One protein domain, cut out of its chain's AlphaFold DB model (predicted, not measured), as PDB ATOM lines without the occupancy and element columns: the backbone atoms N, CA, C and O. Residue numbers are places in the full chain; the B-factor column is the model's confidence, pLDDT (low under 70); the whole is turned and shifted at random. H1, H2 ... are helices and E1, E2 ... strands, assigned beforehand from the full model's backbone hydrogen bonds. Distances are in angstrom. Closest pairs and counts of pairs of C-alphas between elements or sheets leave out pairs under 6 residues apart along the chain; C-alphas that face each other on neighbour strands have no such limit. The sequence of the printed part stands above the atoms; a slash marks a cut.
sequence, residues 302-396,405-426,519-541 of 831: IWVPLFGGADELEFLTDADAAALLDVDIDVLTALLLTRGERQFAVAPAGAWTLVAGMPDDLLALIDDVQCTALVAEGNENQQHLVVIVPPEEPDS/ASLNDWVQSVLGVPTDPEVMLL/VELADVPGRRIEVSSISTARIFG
ATOM      1  N   ILE A 302     116.361 136.440 183.976       75.25
ATOM      2  CA  ILE A 302     116.945 137.372 184.937       75.25
ATOM      3  C   ILE A 302     116.622 138.798 184.504       75.25
ATOM      4  O   ILE A 302     116.645 139.121 183.315       75.25
ATOM      5  N   TRP A 303     116.334 139.642 185.490       80.31
ATOM      6  CA  TRP A 303     116.092 141.067 185.307       80.31
ATOM      7  C   TRP A 303     117.300 141.831 185.826       80.31
ATOM      8  O   TRP A 303     117.685 141.682 186.988       80.31
ATOM      9  N   VAL A 304     117.925 142.609 184.948       76.00
ATOM     10  CA  VAL A 304     119.180 143.302 185.237       76.00
ATOM     11  C   VAL A 304     118.938 144.812 185.206       76.00
ATOM     12  O   VAL A 304     118.583 145.340 184.147       76.00
ATOM     13  N   PRO A 305     119.129 145.529 186.329       72.81
ATOM     14  CA  PRO A 305     118.915 146.967 186.377       72.81
ATOM     15  C   PRO A 305     120.002 147.721 185.603       72.81
ATOM     16  O   PRO A 305     121.200 147.470 185.754       72.81
ATOM     17  N   LEU A 306     119.574 148.703 184.817       71.50
ATOM     18  CA  LEU A 306     120.415 149.655 184.105       71.50
ATOM     19  C   LEU A 306     120.480 151.000 184.839       71.50
ATOM     20  O   LEU A 306     119.528 151.419 185.498       71.50
ATOM     21  N   PHE A 307     121.607 151.701 184.679       68.75
ATOM     22  CA  PHE A 307     121.790 153.115 185.041       68.75
ATOM     23  C   PHE A 307     121.260 153.499 186.434       68.75
ATOM     24  O   PHE A 307     120.524 154.468 186.610       68.75
ATOM     25  N   GLY A 308     121.644 152.718 187.449       60.66
ATOM     26  CA  GLY A 308     121.232 152.939 188.839       60.66
ATOM     27  C   GLY A 308     119.823 152.449 189.201       60.66
ATOM     28  O   GLY A 308     119.359 152.773 190.294       60.66
ATOM     29  N   GLY A 309     119.175 151.661 188.335       62.31
ATOM     30  CA  GLY A 309     117.847 151.075 188.555       62.31
ATOM     31  C   GLY A 309     116.691 151.894 187.980       62.31
ATOM     32  O   GLY A 309     115.603 151.861 188.543       62.31
ATOM     33  N   ALA A 310     116.933 152.664 186.913       60.16
ATOM     34  CA  ALA A 310     115.882 153.408 186.210       60.16
ATOM     35  C   ALA A 310     115.105 152.518 185.222       60.16
ATOM     36  O   ALA A 310     113.883 152.595 185.160       60.16
ATOM     37  N   ASP A 311     115.823 151.643 184.512       69.12
ATOM     38  CA  ASP A 311     115.282 150.650 183.582       69.12
ATOM     39  C   ASP A 311     115.747 149.246 184.005       69.12
ATOM     40  O   ASP A 311     116.822 149.100 184.593       69.12
ATOM     41  N   GLU A 312     114.991 148.202 183.665       74.69
ATOM     42  CA  GLU A 312     115.389 146.800 183.852       74.69
ATOM     43  C   GLU A 312     115.327 146.054 182.515       74.69
ATOM     44  O   GLU A 312     114.377 146.219 181.752       74.69
ATOM     45  N   LEU A 313     116.332 145.219 182.236       78.31
ATOM     46  CA  LEU A 313     116.386 144.377 181.040       78.31
ATOM     47  C   LEU A 313     116.199 142.899 181.376       78.31
ATOM     48  O   LEU A 313     116.880 142.371 182.256       78.31
ATOM     49  N   GLU A 314     115.341 142.227 180.610       81.00
ATOM     50  CA  GLU A 314     115.111 140.784 180.699       81.00
ATOM     51  C   GLU A 314     116.053 140.002 179.767       81.00
ATOM     52  O   GLU A 314     115.985 140.157 178.541       81.00
ATOM     53  N   PHE A 315     116.847 139.096 180.352       79.50
ATOM     54  CA  PHE A 315     117.660 138.095 179.649       79.50
ATOM     55  C   PHE A 315     117.241 136.679 180.042       79.50
ATOM     56  O   PHE A 315     116.916 136.426 181.200       79.50
ATOM     57  N   LEU A 316     117.307 135.735 179.106       78.19
ATOM     58  CA  LEU A 316     117.192 134.303 179.385       78.19
ATOM     59  C   LEU A 316     118.418 133.791 180.156       78.19
ATOM     60  O   LEU A 316     119.556 134.139 179.847       78.19
ATOM     61  N   THR A 317     118.194 132.905 181.125       73.62
ATOM     62  CA  THR A 317     119.257 132.310 181.963       73.62
ATOM     63  C   THR A 317     120.183 131.341 181.220       73.62
ATOM     64  O   THR A 317     121.320 131.137 181.641       73.62
ATOM     65  N   ASP A 318     119.719 130.737 180.121       73.25
ATOM     66  CA  ASP A 318     120.484 129.819 179.262       73.25
ATOM     67  C   ASP A 318     121.132 130.510 178.053       73.25
ATOM     68  O   ASP A 318     121.873 129.860 177.307       73.25
ATOM     69  N   ALA A 319     120.838 131.794 177.838       74.56
ATOM     70  CA  ALA A 319     121.350 132.545 176.704       74.56
ATOM     71  C   ALA A 319     122.763 133.078 176.953       74.56
ATOM     72  O   ALA A 319     123.098 133.572 178.031       74.56
ATOM     73  N   ASP A 320     123.584 133.037 175.907       81.94
ATOM     74  CA  ASP A 320     124.876 133.709 175.906       81.94
ATOM     75  C   ASP A 320     124.684 135.175 175.482       81.94
ATOM     76  O   ASP A 320     123.863 135.487 174.615       81.94
ATOM     77  N   ALA A 321     125.456 136.088 176.075       86.94
ATOM     78  CA  ALA A 321     125.358 137.522 175.807       86.94
ATOM     79  C   ALA A 321     126.686 138.130 175.333       86.94
ATOM     80  O   ALA A 321     127.788 137.741 175.738       86.94
ATOM     81  N   ALA A 322     126.577 139.127 174.460       91.00
ATOM     82  CA  ALA A 322     127.690 139.909 173.945       91.00
ATOM     83  C   ALA A 322     127.262 141.358 173.680       91.00
ATOM     84  O   ALA A 322     126.095 141.642 173.441       91.00
ATOM     85  N   ALA A 323     128.211 142.289 173.686       93.00
ATOM     86  CA  ALA A 323     127.962 143.702 173.439       93.00
ATOM     87  C   ALA A 323     128.985 144.311 172.474       93.00
ATOM     88  O   ALA A 323     130.183 144.041 172.564       93.00
ATOM     89  N   LEU A 324     128.531 145.191 171.581       93.19
ATOM     90  CA  LEU A 324     129.383 146.141 170.864       93.19
ATOM     91  C   LEU A 324     129.341 147.494 171.574       93.19
ATOM     92  O   LEU A 324     128.286 148.117 171.644       93.19
ATOM     93  N   LEU A 325     130.492 147.973 172.042       92.38
ATOM     94  CA  LEU A 325     130.650 149.273 172.708       92.38
ATOM     95  C   LEU A 325     131.345 150.280 171.769       92.38
ATOM     96  O   LEU A 325     132.375 149.927 171.178       92.38
ATOM     97  N   ASP A 326     130.862 151.530 171.643       89.12
ATOM     98  CA  ASP A 326     131.614 152.620 170.956       89.12
ATOM     99  C   ASP A 326     132.724 153.179 171.861       89.12
ATOM    100  O   ASP A 326     132.818 154.370 172.167       89.12
ATOM    101  N   VAL A 327     133.595 152.280 172.312       87.56
ATOM    102  CA  VAL A 327     134.781 152.599 173.101       87.56
ATOM    103  C   VAL A 327     135.990 151.946 172.461       87.56
ATOM    104  O   VAL A 327     135.931 150.850 171.908       87.56
ATOM    105  N   ASP A 328     137.111 152.656 172.509       84.88
ATOM    106  CA  ASP A 328     138.384 152.157 172.011       84.88
ATOM    107  C   ASP A 328     138.900 151.029 172.921       84.88
ATOM    108  O   ASP A 328     138.969 151.200 174.142       84.88
ATOM    109  N   ILE A 329     139.274 149.888 172.337       85.25
ATOM    110  CA  ILE A 329     139.703 148.694 173.078       85.25
ATOM    111  C   ILE A 329     140.842 148.979 174.064       85.25
ATOM    112  O   ILE A 329     140.895 148.352 175.123       85.25
ATOM    113  N   ASP A 330     141.736 149.927 173.769       84.56
ATOM    114  CA  ASP A 330     142.839 150.273 174.671       84.56
ATOM    115  C   ASP A 330     142.366 151.099 175.884       84.56
ATOM    116  O   ASP A 330     142.922 150.950 176.974       84.56
ATOM    117  N   VAL A 331     141.298 151.894 175.737       83.69
ATOM    118  CA  VAL A 331     140.636 152.593 176.854       83.69
ATOM    119  C   VAL A 331     139.875 151.592 177.723       83.69
ATOM    120  O   VAL A 331     140.062 151.580 178.939       83.69
ATOM    121  N   LEU A 332     139.091 150.704 177.103       85.19
ATOM    122  CA  LEU A 332     138.347 149.665 177.821       85.19
ATOM    123  C   LEU A 332     139.295 148.719 178.574       85.19
ATOM    124  O   LEU A 332     139.084 148.421 179.744       85.19
ATOM    125  N   THR A 333     140.404 148.328 177.940       82.75
ATOM    126  CA  THR A 333     141.471 147.526 178.565       82.75
ATOM    127  C   THR A 333     142.053 148.208 179.801       82.75
ATOM    128  O   THR A 333     142.271 147.547 180.812       82.75
ATOM    129  N   ALA A 334     142.308 149.519 179.752       81.94
ATOM    130  CA  ALA A 334     142.842 150.247 180.902       81.94
ATOM    131  C   ALA A 334     141.860 150.275 182.088       81.94
ATOM    132  O   ALA A 334     142.302 150.203 183.234       81.94
ATOM    133  N   LEU A 335     140.551 150.329 181.817       81.88
ATOM    134  CA  LEU A 335     139.500 150.244 182.834       81.88
ATOM    135  C   LEU A 335     139.421 148.824 183.420       81.88
ATOM    136  O   LEU A 335     139.546 148.655 184.634       81.88
ATOM    137  N   LEU A 336     139.307 147.801 182.567       82.62
ATOM    138  CA  LEU A 336     139.196 146.393 182.975       82.62
ATOM    139  C   LEU A 336     140.430 145.890 183.739       82.62
ATOM    140  O   LEU A 336     140.291 145.120 184.682       82.62
ATOM    141  N   LEU A 337     141.634 146.393 183.445       76.75
ATOM    142  CA  LEU A 337     142.841 146.093 184.234       76.75
ATOM    143  C   LEU A 337     142.774 146.564 185.699       76.75
ATOM    144  O   LEU A 337     143.592 146.126 186.508       76.75
ATOM    145  N   THR A 338     141.832 147.441 186.056       70.25
ATOM    146  CA  THR A 338     141.587 147.846 187.452       70.25
ATOM    147  C   THR A 338     140.459 147.055 188.127       70.25
ATOM    148  O   THR A 338     140.184 147.286 189.303       70.25
ATOM    149  N   ARG A 339     139.836 146.100 187.418       65.75
ATOM    150  CA  ARG A 339     138.685 145.302 187.867       65.75
ATOM    151  C   ARG A 339     138.974 143.806 187.746       65.75
ATOM    152  O   ARG A 339     138.806 143.216 186.688       65.75
ATOM    153  N   GLY A 340     139.426 143.198 188.842       57.00
ATOM    154  CA  GLY A 340     139.775 141.770 188.875       57.00
ATOM    155  C   GLY A 340     138.589 140.809 189.020       57.00
ATOM    156  O   GLY A 340     138.755 139.623 188.768       57.00
ATOM    157  N   GLU A 341     137.418 141.306 189.425       61.25
ATOM    158  CA  GLU A 341     136.306 140.480 189.930       61.25
ATOM    159  C   GLU A 341     135.354 139.944 188.845       61.25
ATOM    160  O   GLU A 341     134.598 139.022 189.122       61.25
ATOM    161  N   ARG A 342     135.391 140.494 187.622       70.44
ATOM    162  CA  ARG A 342     134.453 140.180 186.526       70.44
ATOM    163  C   ARG A 342     135.179 139.622 185.306       70.44
ATOM    164  O   ARG A 342     136.219 140.165 184.925       70.44
ATOM    165  N   GLN A 343     134.629 138.580 184.684       76.62
ATOM    166  CA  GLN A 343     135.240 137.920 183.524       76.62
ATOM    167  C   GLN A 343     134.727 138.508 182.206       76.62
ATOM    168  O   GLN A 343     133.529 138.509 181.937       76.62
ATOM    169  N   PHE A 344     135.647 138.962 181.351       83.06
ATOM    170  CA  PHE A 344     135.313 139.507 180.031       83.06
ATOM    171  C   PHE A 344     136.265 139.010 178.948       83.06
ATOM    172  O   PHE A 344     137.485 139.141 179.075       83.06
ATOM    173  N   ALA A 345     135.711 138.555 177.827       84.69
ATOM    174  CA  ALA A 345     136.444 138.372 176.579       84.69
ATOM    175  C   ALA A 345     136.203 139.587 175.668       84.69
ATOM    176  O   ALA A 345     135.069 139.889 175.315       84.69
ATOM    177  N   VAL A 346     137.268 140.298 175.291       88.75
ATOM    178  CA  VAL A 346     137.195 141.589 174.585       88.75
ATOM    179  C   VAL A 346     137.974 141.532 173.277       88.75
ATOM    180  O   VAL A 346     139.185 141.317 173.300       88.75
ATOM    181  N   ALA A 347     137.332 141.798 172.139       87.62
ATOM    182  CA  ALA A 347     137.950 141.780 170.813       87.62
ATOM    183  C   ALA A 347     137.693 143.083 170.019       87.62
ATOM    184  O   ALA A 347     136.627 143.687 170.125       87.62
ATOM    185  N   PRO A 348     138.646 143.540 169.184       87.25
ATOM    186  CA  PRO A 348     138.441 144.712 168.336       87.25
ATOM    187  C   PRO A 348     137.528 144.376 167.146       87.25
ATOM    188  O   PRO A 348     137.858 143.508 166.339       87.25
ATOM    189  N   ALA A 349     136.427 145.114 166.993       86.00
ATOM    190  CA  ALA A 349     135.384 144.899 165.988       86.00
ATOM    191  C   ALA A 349     135.241 146.130 165.066       86.00
ATOM    192  O   ALA A 349     134.243 146.857 165.041       86.00
ATOM    193  N   GLY A 350     136.300 146.408 164.301       82.50
ATOM    194  CA  GLY A 350     136.346 147.522 163.352       82.50
ATOM    195  C   GLY A 350     136.426 148.892 164.034       82.50
ATOM    196  O   GLY A 350     137.515 149.343 164.381       82.50
ATOM    197  N   ALA A 351     135.288 149.583 164.149       82.94
ATOM    198  CA  ALA A 351     135.170 150.846 164.892       82.94
ATOM    199  C   ALA A 351     134.683 150.647 166.339       82.94
ATOM    200  O   ALA A 351     134.850 151.555 167.149       82.94
ATOM    201  N   TRP A 352     134.112 149.477 166.624       91.38
ATOM    202  CA  TRP A 352     133.539 149.076 167.904       91.38
ATOM    203  C   TRP A 352     134.503 148.155 168.656       91.38
ATOM    204  O   TRP A 352     135.414 147.564 168.062       91.38
ATOM    205  N   THR A 353     134.260 147.974 169.949       90.56
ATOM    206  CA  THR A 353     134.861 146.893 170.735       90.56
ATOM    207  C   THR A 353     133.782 145.869 171.068       90.56
ATOM    208  O   THR A 353     132.776 146.223 171.673       90.56
ATOM    209  N   LEU A 354     133.989 144.619 170.649       91.62
ATOM    210  CA  LEU A 354     133.146 143.480 171.005       91.62
ATOM    211  C   LEU A 354     133.559 142.973 172.387       91.62
ATOM    212  O   LEU A 354     134.747 142.768 172.639       91.62
ATOM    213  N   VAL A 355     132.586 142.760 173.260       90.69
ATOM    214  CA  VAL A 355     132.752 142.212 174.607       90.69
ATOM    215  C   VAL A 355     131.789 141.040 174.763       90.69
ATOM    216  O   VAL A 355     130.648 141.138 174.333       90.69
ATOM    217  N   ALA A 356     132.229 139.951 175.378       88.31
ATOM    218  CA  ALA A 356     131.372 138.859 175.830       88.31
ATOM    219  C   ALA A 356     131.671 138.535 177.296       88.31
ATOM    220  O   ALA A 356     132.811 138.690 177.751       88.31
ATOM    221  N   GLY A 357     130.639 138.110 178.017       81.56
ATOM    222  CA  GLY A 357     130.635 137.865 179.457       81.56
ATOM    223  C   GLY A 357     129.205 137.599 179.930       81.56
ATOM    224  O   GLY A 357     128.291 137.530 179.109       81.56
ATOM    225  N   MET A 358     129.007 137.472 181.242       79.25
ATOM    226  CA  MET A 358     127.661 137.328 181.812       79.25
ATOM    227  C   MET A 358     126.819 138.597 181.557       79.25
ATOM    228  O   MET A 358     127.396 139.690 181.565       79.25
ATOM    229  N   PRO A 359     125.484 138.499 181.373       81.00
ATOM    230  CA  PRO A 359     124.616 139.663 181.160       81.00
ATOM    231  C   PRO A 359     124.796 140.759 182.222       81.00
ATOM    232  O   PRO A 359     125.062 141.909 181.873       81.00
ATOM    233  N   ASP A 360     124.777 140.385 183.506       81.06
ATOM    234  CA  ASP A 360     124.983 141.281 184.654       81.06
ATOM    235  C   ASP A 360     126.301 142.064 184.560       81.06
ATOM    236  O   ASP A 360     126.350 143.282 184.749       81.06
ATOM    237  N   ASP A 361     127.385 141.361 184.225       84.06
ATOM    238  CA  ASP A 361     128.722 141.936 184.107       84.06
ATOM    239  C   ASP A 361     128.827 142.866 182.890       84.06
ATOM    240  O   ASP A 361     129.445 143.932 182.984       84.06
ATOM    241  N   LEU A 362     128.215 142.493 181.759       86.88
ATOM    242  CA  LEU A 362     128.157 143.312 180.545       86.88
ATOM    243  C   LEU A 362     127.381 144.609 180.776       86.88
ATOM    244  O   LEU A 362     127.853 145.676 180.378       86.88
ATOM    245  N   LEU A 363     126.222 144.541 181.429       84.50
ATOM    246  CA  LEU A 363     125.397 145.718 181.687       84.50
ATOM    247  C   LEU A 363     125.998 146.628 182.750       84.50
ATOM    248  O   LEU A 363     126.049 147.840 182.543       84.50
ATOM    249  N   ALA A 364     126.567 146.068 183.818       83.25
ATOM    250  CA  ALA A 364     127.324 146.864 184.775       83.25
ATOM    251  C   ALA A 364     128.543 147.533 184.108       83.25
ATOM    252  O   ALA A 364     128.844 148.688 184.394       83.25
ATOM    253  N   LEU A 365     129.224 146.862 183.168       85.81
ATOM    254  CA  LEU A 365     130.282 147.489 182.368       85.81
ATOM    255  C   LEU A 365     129.754 148.628 181.479       85.81
ATOM    256  O   LEU A 365     130.459 149.619 181.310       85.81
ATOM    257  N   ILE A 366     128.546 148.514 180.920       86.19
ATOM    258  CA  ILE A 366     127.917 149.568 180.107       86.19
ATOM    259  C   ILE A 366     127.536 150.780 180.965       86.19
ATOM    260  O   ILE A 366     127.853 151.904 180.570       86.19
ATOM    261  N   ASP A 367     126.945 150.566 182.144       83.12
ATOM    262  CA  ASP A 367     126.637 151.625 183.117       83.12
ATOM    263  C   ASP A 367     127.911 152.359 183.573       83.12
ATOM    264  O   ASP A 367     127.997 153.582 183.516       83.12
ATOM    265  N   ASP A 368     128.966 151.613 183.904       81.06
ATOM    266  CA  ASP A 368     130.256 152.173 184.324       81.06
ATOM    267  C   ASP A 368     131.003 152.952 183.222       81.06
ATOM    268  O   ASP A 368     131.872 153.781 183.513       81.06
ATOM    269  N   VAL A 369     130.719 152.658 181.950       82.94
ATOM    270  CA  VAL A 369     131.389 153.257 180.784       82.94
ATOM    271  C   VAL A 369     130.561 154.385 180.152       82.94
ATOM    272  O   VAL A 369     131.141 155.270 179.517       82.94
ATOM    273  N   GLN A 370     129.236 154.375 180.330       80.94
ATOM    274  CA  GLN A 370     128.275 155.353 179.800       80.94
ATOM    275  C   GLN A 370     128.458 155.633 178.298       80.94
ATOM    276  O   GLN A 370     128.532 156.781 177.851       80.94
ATOM    277  N   CYS A 371     128.555 154.566 177.500       82.38
ATOM    278  CA  CYS A 371     128.683 154.637 176.043       82.38
ATOM    279  C   CYS A 371     127.457 154.067 175.324       82.38
ATOM    280  O   CYS A 371     126.764 153.205 175.857       82.38
ATOM    281  N   THR A 372     127.259 154.466 174.065       85.94
ATOM    282  CA  THR A 372     126.355 153.745 173.161       85.94
ATOM    283  C   THR A 372     126.795 152.287 173.048       85.94
ATOM    284  O   THR A 372     127.950 152.007 172.701       85.94
ATOM    285  N   ALA A 373     125.868 151.376 173.324       89.81
ATOM    286  CA  ALA A 373     126.090 149.941 173.321       89.81
ATOM    287  C   ALA A 373     125.004 149.224 172.511       89.81
ATOM    288  O   ALA A 373     123.844 149.635 172.495       89.81
ATOM    289  N   LEU A 374     125.381 148.140 171.840       92.38
ATOM    290  CA  LEU A 374     124.440 147.188 171.257       92.38
ATOM    291  C   LEU A 374     124.674 145.838 171.916       92.38
ATOM    292  O   LEU A 374     125.695 145.208 171.645       92.38
ATOM    293  N   VAL A 375     123.754 145.423 172.780       91.50
ATOM    294  CA  VAL A 375     123.799 144.133 173.473       91.50
ATOM    295  C   VAL A 375     122.993 143.135 172.656       91.50
ATOM    296  O   VAL A 375     121.824 143.376 172.375       91.50
ATOM    297  N   ALA A 376     123.617 142.036 172.253       91.06
ATOM    298  CA  ALA A 376     122.933 140.890 171.685       91.06
ATOM    299  C   ALA A 376     122.968 139.728 172.677       91.06
ATOM    300  O   ALA A 376     124.013 139.388 173.230       91.06
ATOM    301  N   GLU A 377     121.816 139.109 172.851       87.31
ATOM    302  CA  GLU A 377     121.559 137.923 173.655       87.31
ATOM    303  C   GLU A 377     120.895 136.886 172.739       87.31
ATOM    304  O   GLU A 377     120.210 137.230 171.768       87.31
ATOM    305  N   GLY A 378     121.101 135.605 173.010       79.94
ATOM    306  CA  GLY A 378     120.420 134.549 172.287       79.94
ATOM    307  C   GLY A 378     120.781 133.155 172.765       79.94
ATOM    308  O   GLY A 378     121.739 132.944 173.504       79.94
ATOM    309  N   ASN A 379     119.983 132.206 172.299       77.69
ATOM    310  CA  ASN A 379     120.219 130.774 172.417       77.69
ATOM    311  C   ASN A 379     119.913 130.118 171.053       77.69
ATOM    312  O   ASN A 379     119.929 130.785 170.014       77.69
ATOM    313  N   GLU A 380     119.640 128.811 171.015       72.00
ATOM    314  CA  GLU A 380     119.290 128.107 169.768       72.00
ATOM    315  C   GLU A 380     118.001 128.644 169.108       72.00
ATOM    316  O   GLU A 380     117.877 128.638 167.880       72.00
ATOM    317  N   ASN A 381     117.054 129.139 169.913       73.50
ATOM    318  CA  ASN A 381     115.675 129.404 169.496       73.50
ATOM    319  C   ASN A 381     115.323 130.895 169.426       73.50
ATOM    320  O   ASN A 381     114.436 131.277 168.656       73.50
ATOM    321  N   GLN A 382     116.011 131.741 170.193       79.75
ATOM    322  CA  GLN A 382     115.708 133.159 170.361       79.75
ATOM    323  C   GLN A 382     116.947 134.033 170.150       79.75
ATOM    324  O   GLN A 382     118.068 133.656 170.482       79.75
ATOM    325  N   GLN A 383     116.726 135.226 169.600       85.19
ATOM    326  CA  GLN A 383     117.710 136.298 169.473       85.19
ATOM    327  C   GLN A 383     117.085 137.600 169.965       85.19
ATOM    328  O   GLN A 383     115.994 137.981 169.534       85.19
ATOM    329  N   HIS A 384     117.796 138.303 170.828       86.50
ATOM    330  CA  HIS A 384     117.398 139.571 171.407       86.50
ATOM    331  C   HIS A 384     118.512 140.591 171.148       86.50
ATOM    332  O   HIS A 384     119.686 140.313 171.373       86.50
ATOM    333  N   LEU A 385     118.159 141.753 170.601       89.75
ATOM    334  CA  LEU A 385     119.068 142.877 170.397       89.75
ATOM    335  C   LEU A 385     118.523 144.085 171.139       89.75
ATOM    336  O   LEU A 385     117.445 144.578 170.809       89.75
ATOM    337  N   VAL A 386     119.317 144.592 172.069       88.62
ATOM    338  CA  VAL A 386     119.075 145.840 172.777       88.62
ATOM    339  C   VAL A 386     120.042 146.893 172.251       88.62
ATOM    340  O   VAL A 386     121.258 146.690 172.250       88.62
ATOM    341  N   VAL A 387     119.524 148.038 171.815       87.25
ATOM    342  CA  VAL A 387     120.335 149.232 171.553       87.25
ATOM    343  C   VAL A 387     120.160 150.191 172.720       87.25
ATOM    344  O   VAL A 387     119.047 150.613 173.016       87.25
ATOM    345  N   ILE A 388     121.274 150.519 173.367       85.69
ATOM    346  CA  ILE A 388     121.355 151.432 174.502       85.69
ATOM    347  C   ILE A 388     122.067 152.692 174.013       85.69
ATOM    348  O   ILE A 388     123.238 152.637 173.620       85.69
ATOM    349  N   VAL A 389     121.384 153.834 174.044       82.75
ATOM    350  CA  VAL A 389     122.014 155.148 173.861       82.75
ATOM    351  C   VAL A 389     121.926 155.892 175.197       82.75
ATOM    352  O   VAL A 389     120.817 156.195 175.640       82.75
ATOM    353  N   PRO A 390     123.064 156.167 175.865       72.94
ATOM    354  CA  PRO A 390     123.061 156.896 177.125       72.94
ATOM    355  C   PRO A 390     122.572 158.333 176.896       72.94
ATOM    356  O   PRO A 390     122.750 158.867 175.794       72.94
ATOM    357  N   PRO A 391     121.999 158.979 177.922       65.69
ATOM    358  CA  PRO A 391     121.484 160.331 177.795       65.69
ATOM    359  C   PRO A 391     122.555 161.334 177.357       65.69
ATOM    360  O   PRO A 391     123.690 161.329 177.846       65.69
ATOM    361  N   GLU A 392     122.173 162.247 176.463       55.06
ATOM    362  CA  GLU A 392     123.001 163.403 176.130       55.06
ATOM    363  C   GLU A 392     123.024 164.373 177.322       55.06
ATOM    364  O   GLU A 392     122.128 165.200 177.501       55.06
ATOM    365  N   GLU A 393     124.079 164.305 178.141       49.12
ATOM    366  CA  GLU A 393     124.433 165.440 178.995       49.12
ATOM    367  C   GLU A 393     124.586 166.691 178.108       49.12
ATOM    368  O   GLU A 393     125.311 166.631 177.109       49.12
ATOM    369  N   PRO A 394     123.977 167.838 178.461       44.66
ATOM    370  CA  PRO A 394     124.137 169.063 177.690       44.66
ATOM    371  C   PRO A 394     125.592 169.553 177.779       44.66
ATOM    372  O   PRO A 394     125.992 170.183 178.764       44.66
ATOM    373  N   ASP A 395     126.385 169.256 176.744       39.81
ATOM    374  CA  ASP A 395     127.802 169.615 176.649       39.81
ATOM    375  C   ASP A 395     127.967 171.151 176.744       39.81
ATOM    376  O   ASP A 395     127.688 171.914 175.824       39.81
ATOM    377  N   SER A 396     128.414 171.596 177.921       39.69
ATOM    378  CA  SER A 396     128.984 172.906 178.269       39.69
ATOM    379  C   SER A 396     128.725 174.105 177.330       39.69
ATOM    380  O   SER A 396     129.526 174.334 176.431       39.69
ATOM    381  N   ALA A 405     119.554 171.148 169.304       45.91
ATOM    382  CA  ALA A 405     118.109 170.958 169.444       45.91
ATOM    383  C   ALA A 405     117.543 169.874 168.501       45.91
ATOM    384  O   ALA A 405     116.496 169.296 168.769       45.91
ATOM    385  N   SER A 406     118.216 169.582 167.380       51.50
ATOM    386  CA  SER A 406     117.581 168.887 166.249       51.50
ATOM    387  C   SER A 406     117.325 167.386 166.426       51.50
ATOM    388  O   SER A 406     116.402 166.880 165.789       51.50
ATOM    389  N   LEU A 407     118.107 166.676 167.248       46.28
ATOM    390  CA  LEU A 407     117.892 165.245 167.491       46.28
ATOM    391  C   LEU A 407     116.907 165.038 168.644       46.28
ATOM    392  O   LEU A 407     115.915 164.336 168.463       46.28
ATOM    393  N   ASN A 408     117.124 165.706 169.781       45.59
ATOM    394  CA  ASN A 408     116.260 165.560 170.951       45.59
ATOM    395  C   ASN A 408     114.836 166.096 170.692       45.59
ATOM    396  O   ASN A 408     113.884 165.342 170.867       45.59
ATOM    397  N   ASP A 409     114.656 167.312 170.141       47.53
ATOM    398  CA  ASP A 409     113.309 167.824 169.796       47.53
ATOM    399  C   ASP A 409     112.595 166.929 168.762       47.53
ATOM    400  O   ASP A 409     111.363 166.864 168.725       47.53
ATOM    401  N   TRP A 410     113.346 166.227 167.903       55.38
ATOM    402  CA  TRP A 410     112.765 165.316 166.919       55.38
ATOM    403  C   TRP A 410     112.362 163.971 167.534       55.38
ATOM    404  O   TRP A 410     111.245 163.519 167.284       55.38
ATOM    405  N   VAL A 411     113.208 163.372 168.379       48.34
ATOM    406  CA  VAL A 411     112.875 162.161 169.152       48.34
ATOM    407  C   VAL A 411     111.648 162.425 170.032       48.34
ATOM    408  O   VAL A 411     110.690 161.656 169.991       48.34
ATOM    409  N   GLN A 412     111.603 163.580 170.702       51.94
ATOM    410  CA  GLN A 412     110.432 164.092 171.422       51.94
ATOM    411  C   GLN A 412     109.188 164.193 170.516       51.94
ATOM    412  O   GLN A 412     108.097 163.783 170.911       51.94
ATOM    413  N   SER A 413     109.334 164.662 169.269       48.03
ATOM    414  CA  SER A 413     108.218 164.771 168.309       48.03
ATOM    415  C   SER A 413     107.688 163.435 167.760       48.03
ATOM    416  O   SER A 413     106.572 163.404 167.237       48.03
ATOM    417  N   VAL A 414     108.467 162.351 167.863       46.28
ATOM    418  CA  VAL A 414     108.128 161.012 167.339       46.28
ATOM    419  C   VAL A 414     107.712 160.040 168.448       46.28
ATOM    420  O   VAL A 414     106.827 159.214 168.220       46.28
ATOM    421  N   LEU A 415     108.317 160.139 169.637       46.75
ATOM    422  CA  LEU A 415     108.069 159.237 170.769       46.75
ATOM    423  C   LEU A 415     107.171 159.845 171.861       46.75
ATOM    424  O   LEU A 415     106.455 159.097 172.516       46.75
ATOM    425  N   GLY A 416     107.153 161.173 172.037       44.12
ATOM    426  CA  GLY A 416     106.244 161.854 172.973       44.12
ATOM    427  C   GLY A 416     106.526 161.646 174.471       44.12
ATOM    428  O   GLY A 416     105.624 161.862 175.278       44.12
ATOM    429  N   VAL A 417     107.739 161.223 174.835       41.66
ATOM    430  CA  VAL A 417     108.194 160.954 176.218       41.66
ATOM    431  C   VAL A 417     108.784 162.236 176.852       41.66
ATOM    432  O   VAL A 417     109.309 163.049 176.096       41.66
ATOM    433  N   PRO A 418     108.678 162.492 178.179       40.69
ATOM    434  CA  PRO A 418     109.000 163.797 178.783       40.69
ATOM    435  C   PRO A 418     110.468 164.267 178.717       40.69
ATOM    436  O   PRO A 418     111.355 163.615 178.185       40.69
ATOM    437  N   THR A 419     110.703 165.473 179.247       39.19
ATOM    438  CA  THR A 419     111.932 166.282 179.110       39.19
ATOM    439  C   THR A 419     113.127 165.910 179.998       39.19
ATOM    440  O   THR A 419     114.098 166.670 180.014       39.19
ATOM    441  N   ASP A 420     113.078 164.816 180.754       45.31
ATOM    442  CA  ASP A 420     114.252 164.377 181.514       45.31
ATOM    443  C   ASP A 420     115.229 163.612 180.598       45.31
ATOM    444  O   ASP A 420     114.815 163.034 179.590       45.31
ATOM    445  N   PRO A 421     116.549 163.660 180.867       52.94
ATOM    446  CA  PRO A 421     117.551 162.978 180.058       52.94
ATOM    447  C   PRO A 421     117.536 161.477 180.380       52.94
ATOM    448  O   PRO A 421     118.401 160.965 181.091       52.94
ATOM    449  N   GLU A 422     116.512 160.794 179.878       62.09
ATOM    450  CA  GLU A 422     116.319 159.351 179.987       62.09
ATOM    451  C   GLU A 422     117.213 158.596 178.989       62.09
ATOM    452  O   GLU A 422     117.632 159.115 177.949       62.09
ATOM    453  N   VAL A 423     117.536 157.351 179.330       68.44
ATOM    454  CA  VAL A 423     118.300 156.440 178.476       68.44
ATOM    455  C   VAL A 423     117.394 156.004 177.327       68.44
ATOM    456  O   VAL A 423     116.293 155.513 177.549       68.44
ATOM    457  N   MET A 424     117.848 156.129 176.078       76.56
ATOM    458  CA  MET A 424     117.100 155.535 174.968       76.56
ATOM    459  C   MET A 424     117.423 154.042 174.910       76.56
ATOM    460  O   MET A 424     118.499 153.643 174.451       76.56
ATOM    461  N   LEU A 425     116.456 153.239 175.343       79.06
ATOM    462  CA  LEU A 425     116.446 151.789 175.226       79.06
ATOM    463  C   LEU A 425     115.627 151.361 174.000       79.06
ATOM    464  O   LEU A 425     114.532 151.871 173.756       79.06
ATOM    465  N   LEU A 426     116.150 150.422 173.209       82.44
ATOM    466  CA  LEU A 426     115.435 149.861 172.064       82.44
ATOM    467  C   LEU A 426     115.621 148.348 171.968       82.44
ATOM    468  O   LEU A 426     116.681 147.876 171.563       82.44
ATOM    469  N   VAL A 519     129.111 141.847 162.258       89.38
ATOM    470  CA  VAL A 519     128.173 140.707 162.264       89.38
ATOM    471  C   VAL A 519     128.562 139.651 163.295       89.38
ATOM    472  O   VAL A 519     127.714 138.874 163.717       89.38
ATOM    473  N   GLU A 520     129.809 139.686 163.764       85.94
ATOM    474  CA  GLU A 520     130.346 138.823 164.815       85.94
ATOM    475  C   GLU A 520     129.510 138.899 166.108       85.94
ATOM    476  O   GLU A 520     129.433 137.916 166.837       85.94
ATOM    477  N   LEU A 521     128.822 140.023 166.362       88.81
ATOM    478  CA  LEU A 521     127.883 140.172 167.480       88.81
ATOM    479  C   LEU A 521     126.693 139.191 167.402       88.81
ATOM    480  O   LEU A 521     126.194 138.792 168.444       88.81
ATOM    481  N   ALA A 522     126.243 138.776 166.211       85.62
ATOM    482  CA  ALA A 522     125.161 137.791 166.069       85.62
ATOM    483  C   ALA A 522     125.626 136.341 166.289       85.62
ATOM    484  O   ALA A 522     124.816 135.473 166.607       85.62
ATOM    485  N   ASP A 523     126.919 136.069 166.100       81.94
ATOM    486  CA  ASP A 523     127.478 134.717 166.172       81.94
ATOM    487  C   ASP A 523     127.905 134.312 167.594       81.94
ATOM    488  O   ASP A 523     127.944 133.118 167.898       81.94
ATOM    489  N   VAL A 524     128.210 135.274 168.475       74.88
ATOM    490  CA  VAL A 524     128.582 134.979 169.873       74.88
ATOM    491  C   VAL A 524     127.402 134.414 170.679       74.88
ATOM    492  O   VAL A 524     127.572 133.330 171.239       74.88
ATOM    493  N   PRO A 525     126.200 135.033 170.690       70.31
ATOM    494  CA  PRO A 525     125.058 134.520 171.453       70.31
ATOM    495  C   PRO A 525     124.568 133.142 170.982       70.31
ATOM    496  O   PRO A 525     124.056 132.347 171.753       70.31
ATOM    497  N   GLY A 526     124.768 132.811 169.703       64.12
ATOM    498  CA  GLY A 526     124.407 131.501 169.148       64.12
ATOM    499  C   GLY A 526     125.457 130.398 169.344       64.12
ATOM    500  O   GLY A 526     125.426 129.425 168.591       64.12
ATOM    501  N   ARG A 527     126.446 130.573 170.237       63.00
ATOM    502  CA  ARG A 527     127.619 129.680 170.430       63.00
ATOM    503  C   ARG A 527     128.442 129.386 169.168       63.00
ATOM    504  O   ARG A 527     129.247 128.454 169.146       63.00
ATOM    505  N   ARG A 528     128.290 130.176 168.100       56.00
ATOM    506  CA  ARG A 528     129.006 129.957 166.829       56.00
ATOM    507  C   ARG A 528     130.453 130.434 166.905       56.00
ATOM    508  O   ARG A 528     131.308 129.888 166.207       56.00
ATOM    509  N   ILE A 529     130.726 131.445 167.733       65.19
ATOM    510  CA  ILE A 529     132.061 132.017 167.950       65.19
ATOM    511  C   ILE A 529     132.274 132.299 169.441       65.19
ATOM    512  O   ILE A 529     131.680 133.216 169.998       65.19
ATOM    513  N   GLU A 530     133.212 131.591 170.075       69.62
ATOM    514  CA  GLU A 530     133.769 132.032 171.359       69.62
ATOM    515  C   GLU A 530     134.657 133.268 171.129       69.62
ATOM    516  O   GLU A 530     135.626 133.198 170.364       69.62
ATOM    517  N   VAL A 531     134.402 134.397 171.803       67.94
ATOM    518  CA  VAL A 531     135.227 135.618 171.639       67.94
ATOM    519  C   VAL A 531     136.690 135.379 172.032       67.94
ATOM    520  O   VAL A 531     137.592 135.923 171.397       67.94
ATOM    521  N   SER A 532     136.947 134.496 173.002       68.62
ATOM    522  CA  SER A 532     138.287 134.019 173.392       68.62
ATOM    523  C   SER A 532     139.083 133.387 172.235       68.62
ATOM    524  O   SER A 532     140.314 133.446 172.231       68.62
ATOM    525  N   SER A 533     138.402 132.802 171.241       69.00
ATOM    526  CA  SER A 533     139.023 132.163 170.072       69.00
ATOM    527  C   SER A 533     139.513 133.168 169.021       69.00
ATOM    528  O   SER A 533     140.353 132.837 168.173       69.00
ATOM    529  N   ILE A 534     139.036 134.417 169.080       71.62
ATOM    530  CA  ILE A 534     139.469 135.488 168.185       71.62
ATOM    531  C   ILE A 534     140.923 135.836 168.529       71.62
ATOM    532  O   ILE A 534     141.233 136.280 169.627       71.62
ATOM    533  N   SER A 535     141.839 135.687 167.568       68.88
ATOM    534  CA  SER A 535     143.294 135.839 167.799       68.88
ATOM    535  C   SER A 535     143.767 137.202 168.345       68.88
ATOM    536  O   SER A 535     144.915 137.330 168.770       68.88
ATOM    537  N   THR A 536     142.908 138.221 168.300       76.25
ATOM    538  CA  THR A 536     143.130 139.578 168.823       76.25
ATOM    539  C   THR A 536     142.390 139.854 170.135       76.25
ATOM    540  O   THR A 536     142.467 140.981 170.633       76.25
ATOM    541  N   ALA A 537     141.680 138.867 170.688       76.62
ATOM    542  CA  ALA A 537     140.952 139.006 171.935       76.62
ATOM    543  C   ALA A 537     141.885 139.124 173.147       76.62
ATOM    544  O   ALA A 537     142.991 138.578 173.192       76.62
ATOM    545  N   ARG A 538     141.407 139.859 174.146       80.38
ATOM    546  CA  ARG A 538     142.005 140.038 175.467       80.38
ATOM    547  C   ARG A 538     141.001 139.497 176.482       80.38
ATOM    548  O   ARG A 538     139.835 139.872 176.425       80.38
ATOM    549  N   ILE A 539     141.447 138.615 177.371       79.44
ATOM    550  CA  ILE A 539     140.623 138.073 178.460       79.44
ATOM    551  C   ILE A 539     140.985 138.831 179.741       79.44
ATOM    552  O   ILE A 539     142.171 139.043 180.014       79.44
ATOM    553  N   PHE A 540     139.972 139.267 180.485       74.38
ATOM    554  CA  PHE A 540     140.078 140.005 181.746       74.38
ATOM    555  C   PHE A 540     139.275 139.307 182.847       74.38
ATOM    556  O   PHE A 540     138.373 138.532 182.541       74.38
ATOM    557  N   GLY A 541     139.600 139.620 184.104       64.38
ATOM    558  CA  GLY A 541     139.066 138.955 185.295       64.38
ATOM    559  C   GLY A 541     139.950 137.812 185.794       64.38
ATOM    560  O   GLY A 541     140.817 137.308 185.074       64.38
TER     561      GLY A 541
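Overview. This is residues 302 to 396, 405 to 426 and 519 to 541 of the 831 residues of an uncharacterized protein of Rothia sp. Olga (UniProt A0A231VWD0). A twisted seven-stranded sheet has H2 packed over E3 and E5, with the hairpin E1-E2 at the side of H2, H1 along E4, and the short H4 on the face opposite H2. H3 lies off the sheet, where residues 412 to 418 stick out. The printed part has 140 residues, with four named helices and nine named strands in the order E1 E2 E3 H1 E4 E5 H2 E6 E7 H3 E8 H4 E9. The large sheet, E8 E7 E6 E3 E5 E4 E9, is antiparallel; the class is mixed. It is compact, with a radius of gyration of the C-alphas of 15.6 A and spans of 44 by 37 by 27 A.

Arrangement. E1, residues 302 to 306, and E2, residues 311 to 316, form an antiparallel hairpin, with N 304 and O 313 2.9 A apart, within hydrogen-bond range. E3, residues 320 to 325, is apart from E2. H1, residues 329 to 336, is on the large sheet at a height of 8.8 A, over E4, residues 344 to 349; their closest C-alphas, of Ile 329 and Pro 348, are 6.3 A apart. E5, residues 352 to 357, forms a hairpin with E4 (N 347 and O 354, 2.8 A) and also pairs with E3 (N 355 and O 323, 2.8 A). E3, H1 and E4 make a split strand-helix-strand unit, two strands running the same way with E5 between them, and its crossover is right-handed. H2, residues 359 to 369, lies over E3 and E5 at a height of 8.3 A; its closest C-alphas to E1, of Asp 360 and Val 304, are 6.2 A apart. E5, H2 and E6, residues 373 to 378, make a second such unit, right-handed, with E3 between the strands (N 322 and O 376, 2.9 A). E7, residues 382 to 389, forms a hairpin with E6 (N 386 and O 375, 2.8 A). H3, residues 405 to 415, is not on the sheet. E8, residues 424 to 426, is an edge strand beside E7 (N 387 and O 426, 2.9 A). H4, residues 520 to 523, on the face opposite H2, lies only just over E3, with 3 C-alphas on it. E9, residues 538 to 540, is the other edge strand, beside E4 (N 346 and O 538, 2.8 A). Every O i to N i+4 pair is within hydrogen-bond range in H1 and H2, and 6 of 7 in H3; H4 is too short for one.

Along the chain. E1 begins at C-alpha 302 (116.945, 137.372, 184.937). E7 is the longest strand, 23.1 A, and H2 and H3 measure 15.2 A and 15.5 A. E9 ends at C-alpha 540 (140.078, 140.005, 181.746).

Size, cuts and confidence. The C-alphas farthest apart, of Glu 380 and Ser 396, are 46.6 A apart. The cuts at residues 397 to 404 and 427 to 518 leave C-alpha gaps of 14.1 A and 18.5 A. The link H4 to E9 is long. Mean pLDDT of the printed part is 74.2, and it is under 70 for 43 residues, among them 405 to 423.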